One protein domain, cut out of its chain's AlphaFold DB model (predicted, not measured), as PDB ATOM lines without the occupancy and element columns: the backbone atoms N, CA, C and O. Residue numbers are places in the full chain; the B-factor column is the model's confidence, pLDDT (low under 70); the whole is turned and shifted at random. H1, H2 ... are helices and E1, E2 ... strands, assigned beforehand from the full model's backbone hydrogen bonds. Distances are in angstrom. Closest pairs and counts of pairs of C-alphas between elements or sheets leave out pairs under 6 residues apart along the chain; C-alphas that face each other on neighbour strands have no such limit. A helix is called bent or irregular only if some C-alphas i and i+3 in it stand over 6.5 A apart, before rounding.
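AT A GLANCE: This is residues 3 to 53 and 133 to 188 of the 396 residues of an uncharacterized protein of Buttiauxella agrestis (UniProt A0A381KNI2). Picture one strongly twisted wall of six strands with two helices over the same one of its faces: H1 covers the half made by E3, E1 and E2, and H2 covers the half made by E5, E4 and E6. The two halves are built alike, each a hairpin, then a helix, then an edge strand, and they join where E2 and E5 pair. The printed part has 107 residues, with E1, E2, H1, E3, E4, E5, H2 and E6 along the chain; the sheet's order is E3, E1, E2, E5, E4, E6, all antiparallel. The class is mixed, helices and strands, and the whole is compact, with a radius of gyration of the C-alphas of 12.9 A and spans of 33 by 28 by 28 A.

IN THESE COORDINATES: Find C-alpha 3 at (27.697, 52.024, -46.684), where E1, residues 3 to 7, begins. E2 is residues 17 to 20. H1, residues 24 to 37, is 20.5 A long and only just irregular: C-alphas 33 and 36 are 6.9 A apart. E3, residues 46 to 52, is 18.2 A long. After the cut, find C-alpha 134 at (42.186, 55.041, -49.667); E4 runs from there to residue 141, 21.8 A. E5, residues 150 to 157, is 21.9 A long, and H2, residues 161 to 172, is 16.0 A long. E6, residues 179 to 187, bends by 64 degrees at residue 184 and ends at (36.527, 55.925, -54.397).

HOW THE PARTS SIT: Cross the sheet from edge strand E3: N 48 and O 5 are 2.8 A apart between E3 and E1. In the hairpin E1 and E2, look at N 4 and O 19, 2.8 A. E2 and E5 have N 18 and O 153 at 2.8 A. In the hairpin E4 and E5, N 137 and O 154 are 2.8 A apart, and at edge strand E6, N 136 and O 186 are 2.8 A apart; these pairs are within hydrogen-bond range. H1 and H2 are on the same face, which gives two layers, a sheet and its helices. E2, H1, E3 and E5, H2, E6 are split strand-helix-strand units, two strands running the same way with another between them, each with a right-handed crossover. H1 has a height over the sheet of 6.2 A; its closest C-alphas to E3 are Glu 28 and Val 47, 6.4 A. H2 comes closest to E6 at the C-alphas of Arg 162 and Val 181, 7.0 A. H1 and H2 are only just apart, at 8.5 A. Each O i to N i+4 pair of H2 is within hydrogen-bond range, and 8 of 10 in H1.

THE WHOLE: The C-alphas farthest apart are those of Gly 133 and Gly 146, 36.3 A. Residues 54 to 132 are not printed, and C-alphas 53 and 133 stand 15.0 A apart across this cut. Of the links that are printed whole, none is long. The mean pLDDT of the printed part is 76.5; 24 residues are under 70, among them residues 9 to 15 and 145 to 148.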
ATOM      1  N   LEU A   3      26.888  53.001 -47.396       79.12
ATOM      2  CA  LEU A   3      27.697  52.024 -46.684       79.12
ATOM      3  C   LEU A   3      27.688  52.331 -45.193       79.12
ATOM      4  O   LEU A   3      28.156  53.385 -44.784       79.12
ATOM      5  N   PHE A   4      27.183  51.417 -44.376       81.19
ATOM      6  CA  PHE A   4      27.182  51.555 -42.926       81.19
ATOM      7  C   PHE A   4      28.398  50.867 -42.333       81.19
ATOM      8  O   PHE A   4      28.650  49.693 -42.605       81.19
ATOM      9  N   ARG A   5      29.140  51.602 -41.506       86.62
ATOM     10  CA  ARG A   5      30.302  51.063 -40.805       86.62
ATOM     11  C   ARG A   5      29.862  50.056 -39.743       86.62
ATOM     12  O   ARG A   5      29.007  50.371 -38.921       86.62
ATOM     13  N   LEU A   6      30.500  48.893 -39.710       84.88
ATOM     14  CA  LEU A   6      30.440  47.936 -38.610       84.88
ATOM     15  C   LEU A   6      31.764  47.968 -37.848       84.88
ATOM     16  O   LEU A   6      32.844  47.862 -38.434       84.88
ATOM     17  N   PHE A   7      31.687  48.165 -36.536       79.19
ATOM     18  CA  PHE A   7      32.864  48.344 -35.688       79.19
ATOM     19  C   PHE A   7      32.629  47.814 -34.271       79.19
ATOM     20  O   PHE A   7      31.489  47.653 -33.850       79.19
ATOM     21  N   SER A   8      33.712  47.555 -33.538       72.00
ATOM     22  CA  SER A   8      33.679  47.200 -32.114       72.00
ATOM     23  C   SER A   8      34.264  48.348 -31.286       72.00
ATOM     24  O   SER A   8      35.348  48.838 -31.599       72.00
ATOM     25  N   ASN A   9      33.543  48.786 -30.249       59.53
ATOM     26  CA  ASN A   9      33.897  49.953 -29.428       59.53
ATOM     27  C   ASN A   9      35.123  49.734 -28.528       59.53
ATOM     28  O   ASN A   9      35.767  50.702 -28.134       59.53
ATOM     29  N   GLU A  10      35.436  48.486 -28.184       55.28
ATOM     30  CA  GLU A  10      36.394  48.165 -27.115       55.28
ATOM     31  C   GLU A  10      37.729  47.612 -27.629       55.28
ATOM     32  O   GLU A  10      38.651  47.393 -26.847       55.28
ATOM     33  N   VAL A  11      37.875  47.417 -28.945       52.09
ATOM     34  CA  VAL A  11      39.093  46.847 -29.533       52.09
ATOM     35  C   VAL A  11      39.676  47.794 -30.572       52.09
ATOM     36  O   VAL A  11      39.297  47.793 -31.746       52.09
ATOM     37  N   SER A  12      40.671  48.573 -30.151       51.31
ATOM     38  CA  SER A  12      41.587  49.245 -31.069       51.31
ATOM     39  C   SER A  12      42.280  48.189 -31.941       51.31
ATOM     40  O   SER A  12      43.133  47.449 -31.454       51.31
ATOM     41  N   GLY A  13      41.907  48.095 -33.220       54.59
ATOM     42  CA  GLY A  13      42.586  47.225 -34.189       54.59
ATOM     43  C   GLY A  13      41.755  46.099 -34.813       54.59
ATOM     44  O   GLY A  13      42.331  45.307 -35.563       54.59
ATOM     45  N   ILE A  14      40.441  46.019 -34.569       58.22
ATOM     46  CA  ILE A  14      39.556  45.290 -35.494       58.22
ATOM     47  C   ILE A  14      39.326  46.202 -36.706       58.22
ATOM     48  O   ILE A  14      38.815  47.312 -36.525       58.22
ATOM     49  N   PRO A  15      39.728  45.795 -37.926       60.25
ATOM     50  CA  PRO A  15      39.472  46.601 -39.107       60.25
ATOM     51  C   PRO A  15      37.958  46.751 -39.282       60.25
ATOM     52  O   PRO A  15      37.220  45.766 -39.315       60.25
ATOM     53  N   ALA A  16      37.495  47.999 -39.337       72.38
ATOM     54  CA  ALA A  16      36.100  48.278 -39.624       72.38
ATOM     55  C   ALA A  16      35.801  47.843 -41.060       72.38
ATOM     56  O   ALA A  16      36.537  48.194 -41.983       72.38
ATOM     57  N   PHE A  17      34.723  47.091 -41.237       85.00
ATOM     58  CA  PHE A  17      34.156  46.822 -42.551       85.00
ATOM     59  C   PHE A  17      32.820  47.530 -42.670       85.00
ATOM     60  O   PHE A  17      32.233  47.976 -41.686       85.00
ATOM     61  N   PHE A  18      32.353  47.655 -43.896       87.25
ATOM     62  CA  PHE A  18      31.124  48.341 -44.209       87.25
ATOM     63  C   PHE A  18      30.169  47.380 -44.895       87.25
ATOM     64  O   PHE A  18      30.577  46.509 -45.663       87.25
ATOM     65  N   ILE A  19      28.888  47.561 -44.619       82.38
ATOM     66  CA  ILE A  19      27.804  46.846 -45.282       82.38
ATOM     67  C   ILE A  19      26.979  47.831 -46.083       82.38
ATOM     68  O   ILE A  19      26.738  48.962 -45.655       82.38
ATOM     69  N   GLN A  20      26.529  47.401 -47.251       79.94
ATOM     70  CA  GLN A  20      25.564  48.178 -48.002       79.94
ATOM     71  C   GLN A  20      24.184  48.048 -47.354       79.94
ATOM     72  O   GLN A  20      23.696  46.942 -47.141       79.94
ATOM     73  N   ALA A  21      23.551  49.181 -47.056       62.53
ATOM     74  CA  ALA A  21      22.167  49.225 -46.594       62.53
ATOM     75  C   ALA A  21      21.519  50.573 -46.942       62.53
ATOM     76  O   ALA A  21      22.204  51.580 -47.107       62.53
ATOM     77  N   ASN A  22      20.195  50.606 -47.035       57.38
ATOM     78  CA  ASN A  22      19.399  51.789 -47.368       57.38
ATOM     79  C   ASN A  22      19.261  52.744 -46.174       57.38
ATOM     80  O   ASN A  22      19.306  53.969 -46.325       57.38
ATOM     81  N   ASP A  23      19.119  52.164 -44.986       63.91
ATOM     82  CA  ASP A  23      18.958  52.856 -43.720       63.91
ATOM     83  C   ASP A  23      19.590  52.057 -42.571       63.91
ATOM     84  O   ASP A  23      20.041  50.916 -42.728       63.91
ATOM     85  N   LYS A  24      19.611  52.676 -41.388       71.12
ATOM     86  CA  LYS A  24      20.208  52.078 -40.196       71.12
ATOM     87  C   LYS A  24      19.473  50.811 -39.740       71.12
ATOM     88  O   LYS A  24      20.116  49.898 -39.236       71.12
ATOM     89  N   ASN A  25      18.159  50.710 -39.945       71.62
ATOM     90  CA  ASN A  25      17.378  49.538 -39.539       71.62
ATOM     91  C   ASN A  25      17.684  48.325 -40.426       71.62
ATOM     92  O   ASN A  25      17.748  47.197 -39.942       71.62
ATOM     93  N   GLN A  26      17.874  48.529 -41.731       69.50
ATOM     94  CA  GLN A  26      18.342  47.479 -42.632       69.50
ATOM     95  C   GLN A  26      19.783  47.078 -42.302       69.50
ATOM     96  O   GLN A  26      20.069  45.886 -42.238       69.50
ATOM     97  N   ALA A  27      20.661  48.043 -42.016       70.69
ATOM     98  CA  ALA A  27      22.025  47.749 -41.582       70.69
ATOM     99  C   ALA A  27      22.053  46.898 -40.298       70.69
ATOM    100  O   ALA A  27      22.797  45.923 -40.223       70.69
ATOM    101  N   GLU A  28      21.198  47.203 -39.316       76.44
ATOM    102  CA  GLU A  28      21.066  46.404 -38.090       76.44
ATOM    103  C   GLU A  28      20.550  44.987 -38.360       76.44
ATOM    104  O   GLU A  28      21.057  44.032 -37.775       76.44
ATOM    105  N   ARG A  29      19.590  44.818 -39.278       76.88
ATOM    106  CA  ARG A  29      19.105  43.488 -39.689       76.88
ATOM    107  C   ARG A  29      20.206  42.658 -40.348       76.88
ATOM    108  O   ARG A  29      20.408  41.510 -39.966       76.88
ATOM    109  N   ILE A  30      20.958  43.246 -41.282       75.62
ATOM    110  CA  ILE A  30      22.105  42.583 -41.925       75.62
ATOM    111  C   ILE A  30      23.148  42.203 -40.871       75.62
ATOM    112  O   ILE A  30      23.644  41.082 -40.858       75.62
ATOM    113  N   ARG A  31      23.446  43.107 -39.933       83.25
ATOM    114  CA  ARG A  31      24.370  42.832 -38.832       83.25
ATOM    115  C   ARG A  31      23.914  41.657 -37.960       83.25
ATOM    116  O   ARG A  31      24.736  40.816 -37.610       83.25
ATOM    117  N   GLN A  32      22.633  41.598 -37.592       82.19
ATOM    118  CA  GLN A  32      22.071  40.479 -36.826       82.19
ATOM    119  C   GLN A  32      22.207  39.157 -37.581       82.19
ATOM    120  O   GLN A  32      22.553  38.150 -36.973       82.19
ATOM    121  N   HIS A  33      22.000  39.180 -38.898       82.56
ATOM    122  CA  HIS A  33      22.164  38.010 -39.760       82.56
ATOM    123  C   HIS A  33      23.621  37.549 -39.875       82.56
ATOM    124  O   HIS A  33      23.885  36.357 -39.944       82.56
ATOM    125  N   LEU A  34      24.582  38.477 -39.839       80.25
ATOM    126  CA  LEU A  34      26.011  38.150 -39.837       80.25
ATOM    127  C   LEU A  34      26.508  37.607 -38.487       80.25
ATOM    128  O   LEU A  34      27.536  36.935 -38.446       80.25
ATOM    129  N   ALA A  35      25.804  37.896 -37.387       82.06
ATOM    130  CA  ALA A  35      26.247  37.589 -36.026       82.06
ATOM    131  C   ALA A  35      26.609  36.108 -35.776       82.06
ATOM    132  O   ALA A  35      27.633  35.877 -35.132       82.06
ATOM    133  N   PRO A  36      25.865  35.104 -36.291       82.81
ATOM    134  CA  PRO A  36      26.217  33.691 -36.124       82.81
ATOM    135  C   PRO A  36      27.559  33.304 -36.763       82.81
ATOM    136  O   PRO A  36      28.191  32.343 -36.329       82.81
ATOM    137  N   PHE A  37      28.013  34.049 -37.776       82.19
ATOM    138  CA  PHE A  37      29.255  33.772 -38.505       82.19
ATOM    139  C   PHE A  37      30.488  34.445 -37.878       82.19
ATOM    140  O   PHE A  37      31.623  34.101 -38.220       82.19
ATOM    141  N   LEU A  38      30.287  35.394 -36.958       82.25
ATOM    142  CA  LEU A  38      31.363  36.090 -36.246       82.25
ATOM    143  C   LEU A  38      31.998  35.179 -35.200       82.25
ATOM    144  O   LEU A  38      31.285  34.436 -34.528       82.25
ATOM    145  N   ARG A  39      33.320  35.239 -35.013       80.06
ATOM    146  CA  ARG A  39      34.016  34.436 -33.990       80.06
ATOM    147  C   ARG A  39      33.493  34.700 -32.581       80.06
ATOM    148  O   ARG A  39      33.053  35.801 -32.277       80.06
ATOM    149  N   ASP A  40      33.550  33.680 -31.724       79.19
ATOM    150  CA  ASP A  40      33.083  33.763 -30.331       79.19
ATOM    151  C   ASP A  40      33.788  34.867 -29.530       79.19
ATOM    152  O   ASP A  40      33.204  35.431 -28.609       79.19
ATOM    153  N   ASP A  41      35.037  35.182 -29.884       76.06
ATOM    154  CA  ASP A  41      35.849  36.224 -29.257       76.06
ATOM    155  C   ASP A  41      35.579  37.639 -29.799       76.06
ATOM    156  O   ASP A  41      36.133  38.615 -29.286       76.06
ATOM    157  N   ILE A  42      34.709  37.781 -30.806       74.00
ATOM    158  CA  ILE A  42      34.328  39.073 -31.377       74.00
ATOM    159  C   ILE A  42      33.099  39.617 -30.650       74.00
ATOM    160  O   ILE A  42      32.002  39.066 -30.721       74.00
ATOM    161  N   GLN A  43      33.292  40.748 -29.968       68.56
ATOM    162  CA  GLN A  43      32.206  41.509 -29.348       68.56
ATOM    163  C   GLN A  43      31.155  41.944 -30.386       68.56
ATOM    164  O   GLN A  43      31.495  42.119 -31.563       68.56
ATOM    165  N   PRO A  44      29.895  42.184 -29.970       68.62
ATOM    166  CA  PRO A  44      28.849  42.646 -30.868       68.62
ATOM    167  C   PRO A  44      29.298  43.887 -31.637       68.62
ATOM    168  O   PRO A  44      29.605  44.928 -31.054       68.62
ATOM    169  N   LEU A  45      29.327  43.771 -32.962       78.06
ATOM    170  CA  LEU A  45      29.561  44.919 -33.826       78.06
ATOM    171  C   LEU A  45      28.422  45.929 -33.625       78.06
ATOM    172  O   LEU A  45      27.276  45.543 -33.405       78.06
ATOM    173  N   ALA A  46      28.724  47.216 -33.706       82.25
ATOM    174  CA  ALA A  46      27.741  48.290 -33.714       82.25
ATOM    175  C   ALA A  46      27.606  48.864 -35.129       82.25
ATOM    176  O   ALA A  46      28.599  48.961 -35.856       82.25
ATOM    177  N   VAL A  47      26.390  49.269 -35.511       83.75
ATOM    178  CA  VAL A  47      26.157  50.023 -36.750       83.75
ATOM    179  C   VAL A  47      26.462  51.500 -36.515       83.75
ATOM    180  O   VAL A  47      25.782  52.190 -35.747       83.75
ATOM    181  N   GLY A  48      27.498  51.978 -37.197       82.56
ATOM    182  CA  GLY A  48      27.951  53.362 -37.177       82.56
ATOM    183  C   GLY A  48      27.240  54.246 -38.190       82.56
ATOM    184  O   GLY A  48      26.169  53.925 -38.705       82.56
ATOM    185  N   GLU A  49      27.852  55.393 -38.464       79.25
ATOM    186  CA  GLU A  49      27.378  56.313 -39.492       79.25
ATOM    187  C   GLU A  49      27.536  55.719 -40.896       79.25
ATOM    188  O   GLU A  49      28.387  54.856 -41.151       79.25
ATOM    189  N   SER A  50      26.685  56.186 -41.810       79.50
ATOM    190  CA  SER A  50      26.759  55.813 -43.215       79.50
ATOM    191  C   SER A  50      27.716  56.717 -43.981       79.50
ATOM    192  O   SER A  50      27.633  57.938 -43.864       79.50
ATOM    193  N   VAL A  51      28.515  56.131 -44.863       78.06
ATOM    194  CA  VAL A  51      29.247  56.830 -45.921       78.06
ATOM    195  C   VAL A  51      28.484  56.657 -47.233       78.06
ATOM    196  O   VAL A  51      28.044  55.556 -47.569       78.06
ATOM    197  N   VAL A  52      28.304  57.740 -47.988       73.19
ATOM    198  CA  VAL A  52      27.686  57.674 -49.317       73.19
ATOM    199  C   VAL A  52      28.780  57.525 -50.361       73.19
ATOM    200  O   VAL A  52      29.612  58.411 -50.523       73.19
ATOM    201  N   ILE A  53      28.755  56.411 -51.090       72.56
ATOM    202  CA  ILE A  53      29.531  56.234 -52.314       72.56
ATOM    203  C   ILE A  53      28.695  56.777 -53.477       72.56
ATOM    204  O   ILE A  53      27.627  56.213 -53.769       72.56
ATOM    205  N   GLY A 133      45.708  56.605 -52.741       65.94
ATOM    206  CA  GLY A 133      44.544  56.919 -51.933       65.94
ATOM    207  C   GLY A 133      43.933  55.711 -51.257       65.94
ATOM    208  O   GLY A 133      44.277  54.560 -51.532       65.94
ATOM    209  N   ILE A 134      43.032  56.015 -50.333       75.69
ATOM    210  CA  ILE A 134      42.186  55.041 -49.667       75.69
ATOM    211  C   ILE A 134      40.910  54.889 -50.503       75.69
ATOM    212  O   ILE A 134      40.325  55.883 -50.931       75.69
ATOM    213  N   HIS A 135      40.493  53.652 -50.748       80.69
ATOM    214  CA  HIS A 135      39.302  53.314 -51.518       80.69
ATOM    215  C   HIS A 135      38.521  52.199 -50.826       80.69
ATOM    216  O   HIS A 135      39.059  51.463 -50.000       80.69
ATOM    217  N   PHE A 136      37.251  52.059 -51.189       83.50
ATOM    218  CA  PHE A 136      36.421  50.938 -50.787       83.50
ATOM    219  C   PHE A 136      36.560  49.785 -51.779       83.50
ATOM    220  O   PHE A 136      36.369  49.964 -52.980       83.50
ATOM    221  N   TYR A 137      36.836  48.591 -51.276       84.12
ATOM    222  CA  TYR A 137      36.909  47.366 -52.065       84.12
ATOM    223  C   TYR A 137      35.805  46.419 -51.643       84.12
ATOM    224  O   TYR A 137      35.608  46.201 -50.446       84.12
ATOM    225  N   SER A 138      35.110  45.846 -52.624       86.19
ATOM    226  CA  SER A 138      34.134  44.796 -52.352       86.19
ATOM    227  C   SER A 138      34.873  43.511 -52.006       86.19
ATOM    228  O   SER A 138      35.741  43.067 -52.759       86.19
ATOM    229  N   VAL A 139      34.506  42.900 -50.891       85.75
ATOM    230  CA  VAL A 139      34.935  41.557 -50.528       85.75
ATOM    231  C   VAL A 139      33.701  40.685 -50.466       85.75
ATOM    232  O   VAL A 139      32.791  40.936 -49.676       85.75
ATOM    233  N   TRP A 140      33.674  39.688 -51.332       84.12
ATOM    234  CA  TRP A 140      32.596  38.725 -51.399       84.12
ATOM    235  C   TRP A 140      33.017  37.450 -50.697       84.12
ATOM    236  O   TRP A 140      34.165  37.023 -50.835       84.12
ATOM    237  N   PHE A 141      32.106  36.863 -49.937       78.44
ATOM    238  CA  PHE A 141      32.374  35.629 -49.222       78.44
ATOM    239  C   PHE A 141      31.102  34.817 -49.060       78.44
ATOM    240  O   PHE A 141      30.004  35.366 -48.947       78.44
ATOM    241  N   THR A 142      31.268  33.508 -48.975       80.06
ATOM    242  CA  THR A 142      30.199  32.601 -48.577       80.06
ATOM    243  C   THR A 142      30.495  32.162 -47.144       80.06
ATOM    244  O   THR A 142      31.609  31.719 -46.887       80.06
ATOM    245  N   PRO A 143      29.587  32.313 -46.168       69.69
ATOM    246  CA  PRO A 143      29.853  31.936 -44.777       69.69
ATOM    247  C   PRO A 143      29.803  30.422 -44.542       69.69
ATOM    248  O   PRO A 143      30.493  29.926 -43.653       69.69
ATOM    249  N   VAL A 144      28.986  29.698 -45.316       72.31
ATOM    250  CA  VAL A 144      28.800  28.244 -45.227       72.31
ATOM    251  C   VAL A 144      28.558  27.672 -46.624       72.31
ATOM    252  O   VAL A 144      27.832  28.259 -47.422       72.31
ATOM    253  N   GLU A 145      29.141  26.512 -46.924       66.69
ATOM    254  CA  GLU A 145      28.940  25.820 -48.201       66.69
ATOM    255  C   GLU A 145      27.441  25.570 -48.471       66.69
ATOM    256  O   GLU A 145      26.752  24.934 -47.673       66.69
ATOM    257  N   GLY A 146      26.937  26.092 -49.595       64.94
ATOM    258  CA  GLY A 146      25.523  26.006 -49.983       64.94
ATOM    259  C   GLY A 146      24.657  27.223 -49.632       64.94
ATOM    260  O   GLY A 146      23.487  27.229 -50.007       64.94
ATOM    261  N   GLU A 147      25.200  28.245 -48.960       68.25
ATOM    262  CA  GLU A 147      24.519  29.531 -48.738       68.25
ATOM    263  C   GLU A 147      24.845  30.589 -49.809       68.25
ATOM    264  O   GLU A 147      25.779  30.446 -50.602       68.25
ATOM    265  N   ASP A 148      24.061  31.673 -49.804       67.81
ATOM    266  CA  ASP A 148      24.273  32.841 -50.656       67.81
ATOM    267  C   ASP A 148      25.625  33.525 -50.383       67.81
ATOM    268  O   ASP A 148      26.185  33.484 -49.285       67.81
ATOM    269  N   GLU A 149      26.153  34.188 -51.411       74.12
ATOM    270  CA  GLU A 149      27.352  35.015 -51.302       74.12
ATOM    271  C   GLU A 149      26.996  36.396 -50.728       74.12
ATOM    272  O   GLU A 149      26.074  37.071 -51.190       74.12
ATOM    273  N   TYR A 150      27.762  36.849 -49.739       75.62
ATOM    274  CA  TYR A 150      27.581  38.135 -49.076       75.62
ATOM    275  C   TYR A 150      28.661  39.112 -49.519       75.62
ATOM    276  O   TYR A 150      29.833  38.757 -49.637       75.62
ATOM    277  N   GLN A 151      28.271  40.374 -49.698       83.31
ATOM    278  CA  GLN A 151      29.183  41.466 -50.020       83.31
ATOM    279  C   GLN A 151      29.451  42.326 -48.784       83.31
ATOM    280  O   GLN A 151      28.532  42.899 -48.195       83.31
ATOM    281  N   LEU A 152      30.725  42.472 -48.439       85.12
ATOM    282  CA  LEU A 152      31.221  43.481 -47.506       85.12
ATOM    283  C   LEU A 152      32.111  44.463 -48.253       85.12
ATOM    284  O   LEU A 152      32.593  44.187 -49.348       85.12
ATOM    285  N   PHE A 153      32.373  45.606 -47.635       87.12
ATOM    286  CA  PHE A 153      33.304  46.594 -48.154       87.12
ATOM    287  C   PHE A 153      34.398  46.864 -47.134       87.12
ATOM    288  O   PHE A 153      34.127  47.025 -45.943       87.12
ATOM    289  N   ILE A 154      35.637  46.940 -47.602       87.19
ATOM    290  CA  ILE A 154      36.783  47.339 -46.785       87.19
ATOM    291  C   ILE A 154      37.359  48.638 -47.311       87.19
ATOM    292  O   ILE A 154      37.446  48.842 -48.518       87.19
ATOM    293  N   GLU A 155      37.770  49.502 -46.399       86.88
ATOM    294  CA  GLU A 155      38.466  50.735 -46.725       86.88
ATOM    295  C   GLU A 155      39.980  50.474 -46.671       86.88
ATOM    296  O   GLU A 155      40.521  50.151 -45.613       86.88
ATOM    297  N   ALA A 156      40.669  50.553 -47.812       82.88
ATOM    298  CA  ALA A 156      42.083  50.198 -47.920       82.88
ATOM    299  C   ALA A 156      42.825  51.031 -48.968       82.88
ATOM    300  O   ALA A 156      42.231  51.579 -49.895       82.88
ATOM    301  N   ARG A 157      44.155  51.076 -48.864       81.94
ATOM    302  CA  ARG A 157      45.006  51.445 -50.002       81.94
ATOM    303  C   ARG A 157      45.085  50.277 -50.977       81.94
ATOM    304  O   ARG A 157      45.029  49.122 -50.558       81.94
ATOM    305  N   VAL A 158      45.312  50.580 -52.254       78.75
ATOM    306  CA  VAL A 158      45.486  49.565 -53.309       78.75
ATOM    307  C   VAL A 158      46.530  48.512 -52.915       78.75
ATOM    308  O   VAL A 158      46.299  47.317 -53.071       78.75
ATOM    309  N   THR A 159      47.672  48.941 -52.372       80.94
ATOM    310  CA  THR A 159      48.779  48.043 -52.001       80.94
ATOM    311  C   THR A 159      48.425  47.084 -50.868       80.94
ATOM    312  O   THR A 159      49.009  46.008 -50.769       80.94
ATOM    313  N   ASP A 160      47.451  47.454 -50.036       85.00
ATOM    314  CA  ASP A 160      47.183  46.791 -48.760       85.00
ATOM    315  C   ASP A 160      45.863  46.008 -48.782       85.00
ATOM    316  O   ASP A 160      45.614  45.204 -47.885       85.00
ATOM    317  N   MET A 161      45.022  46.198 -49.809       85.38
ATOM    318  CA  MET A 161      43.647  45.685 -49.874       85.38
ATOM    319  C   MET A 161      43.543  44.171 -49.629       85.38
ATOM    320  O   MET A 161      42.709  43.729 -48.841       85.38
ATOM    321  N   ARG A 162      44.420  43.362 -50.243       87.06
ATOM    322  CA  ARG A 162      44.390  41.894 -50.107       87.06
ATOM    323  C   ARG A 162      44.841  41.447 -48.717       87.06
ATOM    324  O   ARG A 162      44.226  40.559 -48.130       87.06
ATOM    325  N   THR A 163      45.883  42.082 -48.184       87.31
ATOM    326  CA  THR A 163      46.411  41.812 -46.841       87.31
ATOM    327  C   THR A 163      45.398  42.207 -45.768       87.31
ATOM    328  O   THR A 163      45.180  41.455 -44.817       87.31
ATOM    329  N   LEU A 164      44.730  43.352 -45.941       85.50
ATOM    330  CA  LEU A 164      43.683  43.819 -45.039       85.50
ATOM    331  C   LEU A 164      42.461  42.896 -45.082       85.50
ATOM    332  O   LEU A 164      41.968  42.520 -44.021       85.50
ATOM    333  N   ALA A 165      42.018  42.474 -46.274       86.12
ATOM    334  CA  ALA A 165      40.942  41.495 -46.421       86.12
ATOM    335  C   ALA A 165      41.280  40.182 -45.693       86.12
ATOM    336  O   ALA A 165      40.501  39.727 -44.861       86.12
ATOM    337  N   ALA A 166      42.473  39.624 -45.919       85.19
ATOM    338  CA  ALA A 166      42.922  38.397 -45.256       85.19
ATOM    339  C   ALA A 166      42.936  38.528 -43.724       85.19
ATOM    340  O   ALA A 166      42.468  37.646 -42.996       85.19
ATOM    341  N   SER A 167      43.454  39.651 -43.220       82.62
ATOM    342  CA  SER A 167      43.490  39.938 -41.787       82.62
ATOM    343  C   SER A 167      42.087  40.083 -41.198       82.62
ATOM    344  O   SER A 167      41.819  39.547 -40.125       82.62
ATOM    345  N   LEU A 168      41.178  40.758 -41.904       82.50
ATOM    346  CA  LEU A 168      39.797  40.946 -41.475       82.50
ATOM    347  C   LEU A 168      39.053  39.614 -41.402       82.50
ATOM    348  O   LEU A 168      38.481  39.295 -40.365       82.50
ATOM    349  N   PHE A 169      39.113  38.804 -42.459       82.81
ATOM    350  CA  PHE A 169      38.380  37.541 -42.517       82.81
ATOM    351  C   PHE A 169      38.875  36.521 -41.490       82.81
ATOM    352  O   PHE A 169      38.061  35.910 -40.803       82.81
ATOM    353  N   SER A 170      40.193  36.410 -41.306       80.06
ATOM    354  CA  SER A 170      40.781  35.518 -40.292       80.06
ATOM    355  C   SER A 170      40.475  35.938 -38.848       80.06
ATOM    356  O   SER A 170      40.367  35.082 -37.962       80.06
ATOM    357  N   ARG A 171      40.337  37.245 -38.592       80.38
ATOM    358  CA  ARG A 171      40.078  37.795 -37.254       80.38
ATOM    359  C   ARG A 171      38.607  37.921 -36.902       80.38
ATOM    360  O   ARG A 171      38.308  37.908 -35.720       80.38
ATOM    361  N   VAL A 172      37.716  38.091 -37.874       81.12
ATOM    362  CA  VAL A 172      36.308  38.421 -37.607       81.12
ATOM    363  C   VAL A 172      35.390  37.208 -37.761       81.12
ATOM    364  O   VAL A 172      34.489  37.040 -36.942       81.12
ATOM    365  N   PHE A 173      35.619  36.338 -38.748       82.12
ATOM    366  CA  PHE A 173      34.685  35.261 -39.106       82.12
ATOM    367  C   PHE A 173      35.206  33.868 -38.706       82.12
ATOM    368  O   PHE A 173      36.410  33.614 -38.744       82.12
ATOM    369  N   ARG A 174      34.308  32.964 -38.271       76.06
ATOM    370  CA  ARG A 174      34.651  31.602 -37.783       76.06
ATOM    371  C   ARG A 174      35.090  30.655 -38.889       76.06
ATOM    372  O   ARG A 174      36.040  29.898 -38.709       76.06
ATOM    373  N   CYS A 175      34.373  30.686 -40.004       63.81
ATOM    374  CA  CYS A 175      34.552  29.790 -41.136       63.81
ATOM    375  C   CYS A 175      34.622  30.639 -42.404       63.81
ATOM    376  O   CYS A 175      33.590  30.896 -43.014       63.81
ATOM    377  N   PRO A 176      35.803  31.138 -42.799       62.19
ATOM    378  CA  PRO A 176      35.941  31.720 -44.118       62.19
ATOM    379  C   PRO A 176      35.917  30.569 -45.131       62.19
ATOM    380  O   PRO A 176      36.964  30.022 -45.469       62.19
ATOM    381  N   SER A 177      34.733  30.166 -45.599       61.53
ATOM    382  CA  SER A 177      34.646  29.622 -46.958       61.53
ATOM    383  C   SER A 177      35.154  30.715 -47.898       61.53
ATOM    384  O   SER A 177      34.990  31.900 -47.604       61.53
ATOM    385  N   ASP A 178      35.869  30.320 -48.946       73.81
ATOM    386  CA  ASP A 178      36.675  31.198 -49.794       73.81
ATOM    387  C   ASP A 178      36.092  32.613 -49.988       73.81
ATOM    388  O   ASP A 178      34.930  32.789 -50.354       73.81
ATOM    389  N   TYR A 179      36.916  33.638 -49.744       82.38
ATOM    390  CA  TYR A 179      36.558  35.025 -50.036       82.38
ATOM    391  C   TYR A 179      37.284  35.505 -51.293       82.38
ATOM    392  O   TYR A 179      38.438  35.151 -51.552       82.38
ATOM    393  N   ARG A 180      36.631  36.376 -52.062       87.00
ATOM    394  CA  ARG A 180      37.212  37.055 -53.225       87.00
ATOM    395  C   ARG A 180      37.152  38.564 -53.037       87.00
ATOM    396  O   ARG A 180      36.143  39.114 -52.605       87.00
ATOM    397  N   VAL A 181      38.238  39.243 -53.384       84.38
ATOM    398  CA  VAL A 181      38.300  40.709 -53.387       84.38
ATOM    399  C   VAL A 181      38.110  41.184 -54.820       84.38
ATOM    400  O   VAL A 181      38.853  40.758 -55.704       84.38
ATOM    401  N   ASP A 182      37.136  42.058 -55.048       82.06
ATOM    402  CA  ASP A 182      37.005  42.760 -56.322       82.06
ATOM    403  C   ASP A 182      38.093  43.837 -56.408       82.06
ATOM    404  O   ASP A 182      38.217  44.692 -55.529       82.06
ATOM    405  N   GLU A 183      38.897  43.796 -57.469       74.25
ATOM    406  CA  GLU A 183      39.949  44.788 -57.700       74.25
ATOM    407  C   GLU A 183      39.399  46.144 -58.141       74.25
ATOM    408  O   GLU A 183      40.114  47.152 -58.113       74.25
ATOM    409  N   LYS A 184      38.120  46.192 -58.523       73.88
ATOM    410  CA  LYS A 184      37.428  47.431 -58.827       73.88
ATOM    411  C   LYS A 184      37.162  48.211 -57.540       73.88
ATOM    412  O   LYS A 184      36.218  47.953 -56.795       73.88
ATOM    413  N   ALA A 185      38.008  49.206 -57.315       73.00
ATOM    414  CA  ALA A 185      37.883  50.145 -56.216       73.00
ATOM    415  C   ALA A 185      36.682  51.089 -56.412       73.00
ATOM    416  O   ALA A 185      36.406  51.557 -57.519       73.00
ATOM    417  N   LEU A 186      36.010  51.418 -55.314       72.94
ATOM    418  CA  LEU A 186      35.048  52.507 -55.219       72.94
ATOM    419  C   LEU A 186      35.704  53.648 -54.440       72.94
ATOM    420  O   LEU A 186      36.178  53.450 -53.324       72.94
ATOM    421  N   CYS A 187      35.760  54.847 -55.011       68.00
ATOM    422  CA  CYS A 187      36.527  55.925 -54.397       68.00
ATOM    423  C   CYS A 187      35.918  56.393 -53.067       68.00
ATOM    424  O   CYS A 187      34.738  56.746 -52.993       68.00
ATOM    425  N   HIS A 188      36.754  56.460 -52.025       67.38
ATOM    426  CA  HIS A 188      36.440  57.171 -50.787       67.38
ATOM    427  C   HIS A 188      36.595  58.680 -51.055       67.38
ATOM    428  O   HIS A 188      37.663  59.268 -50.872       67.38
TER     429      HIS A 188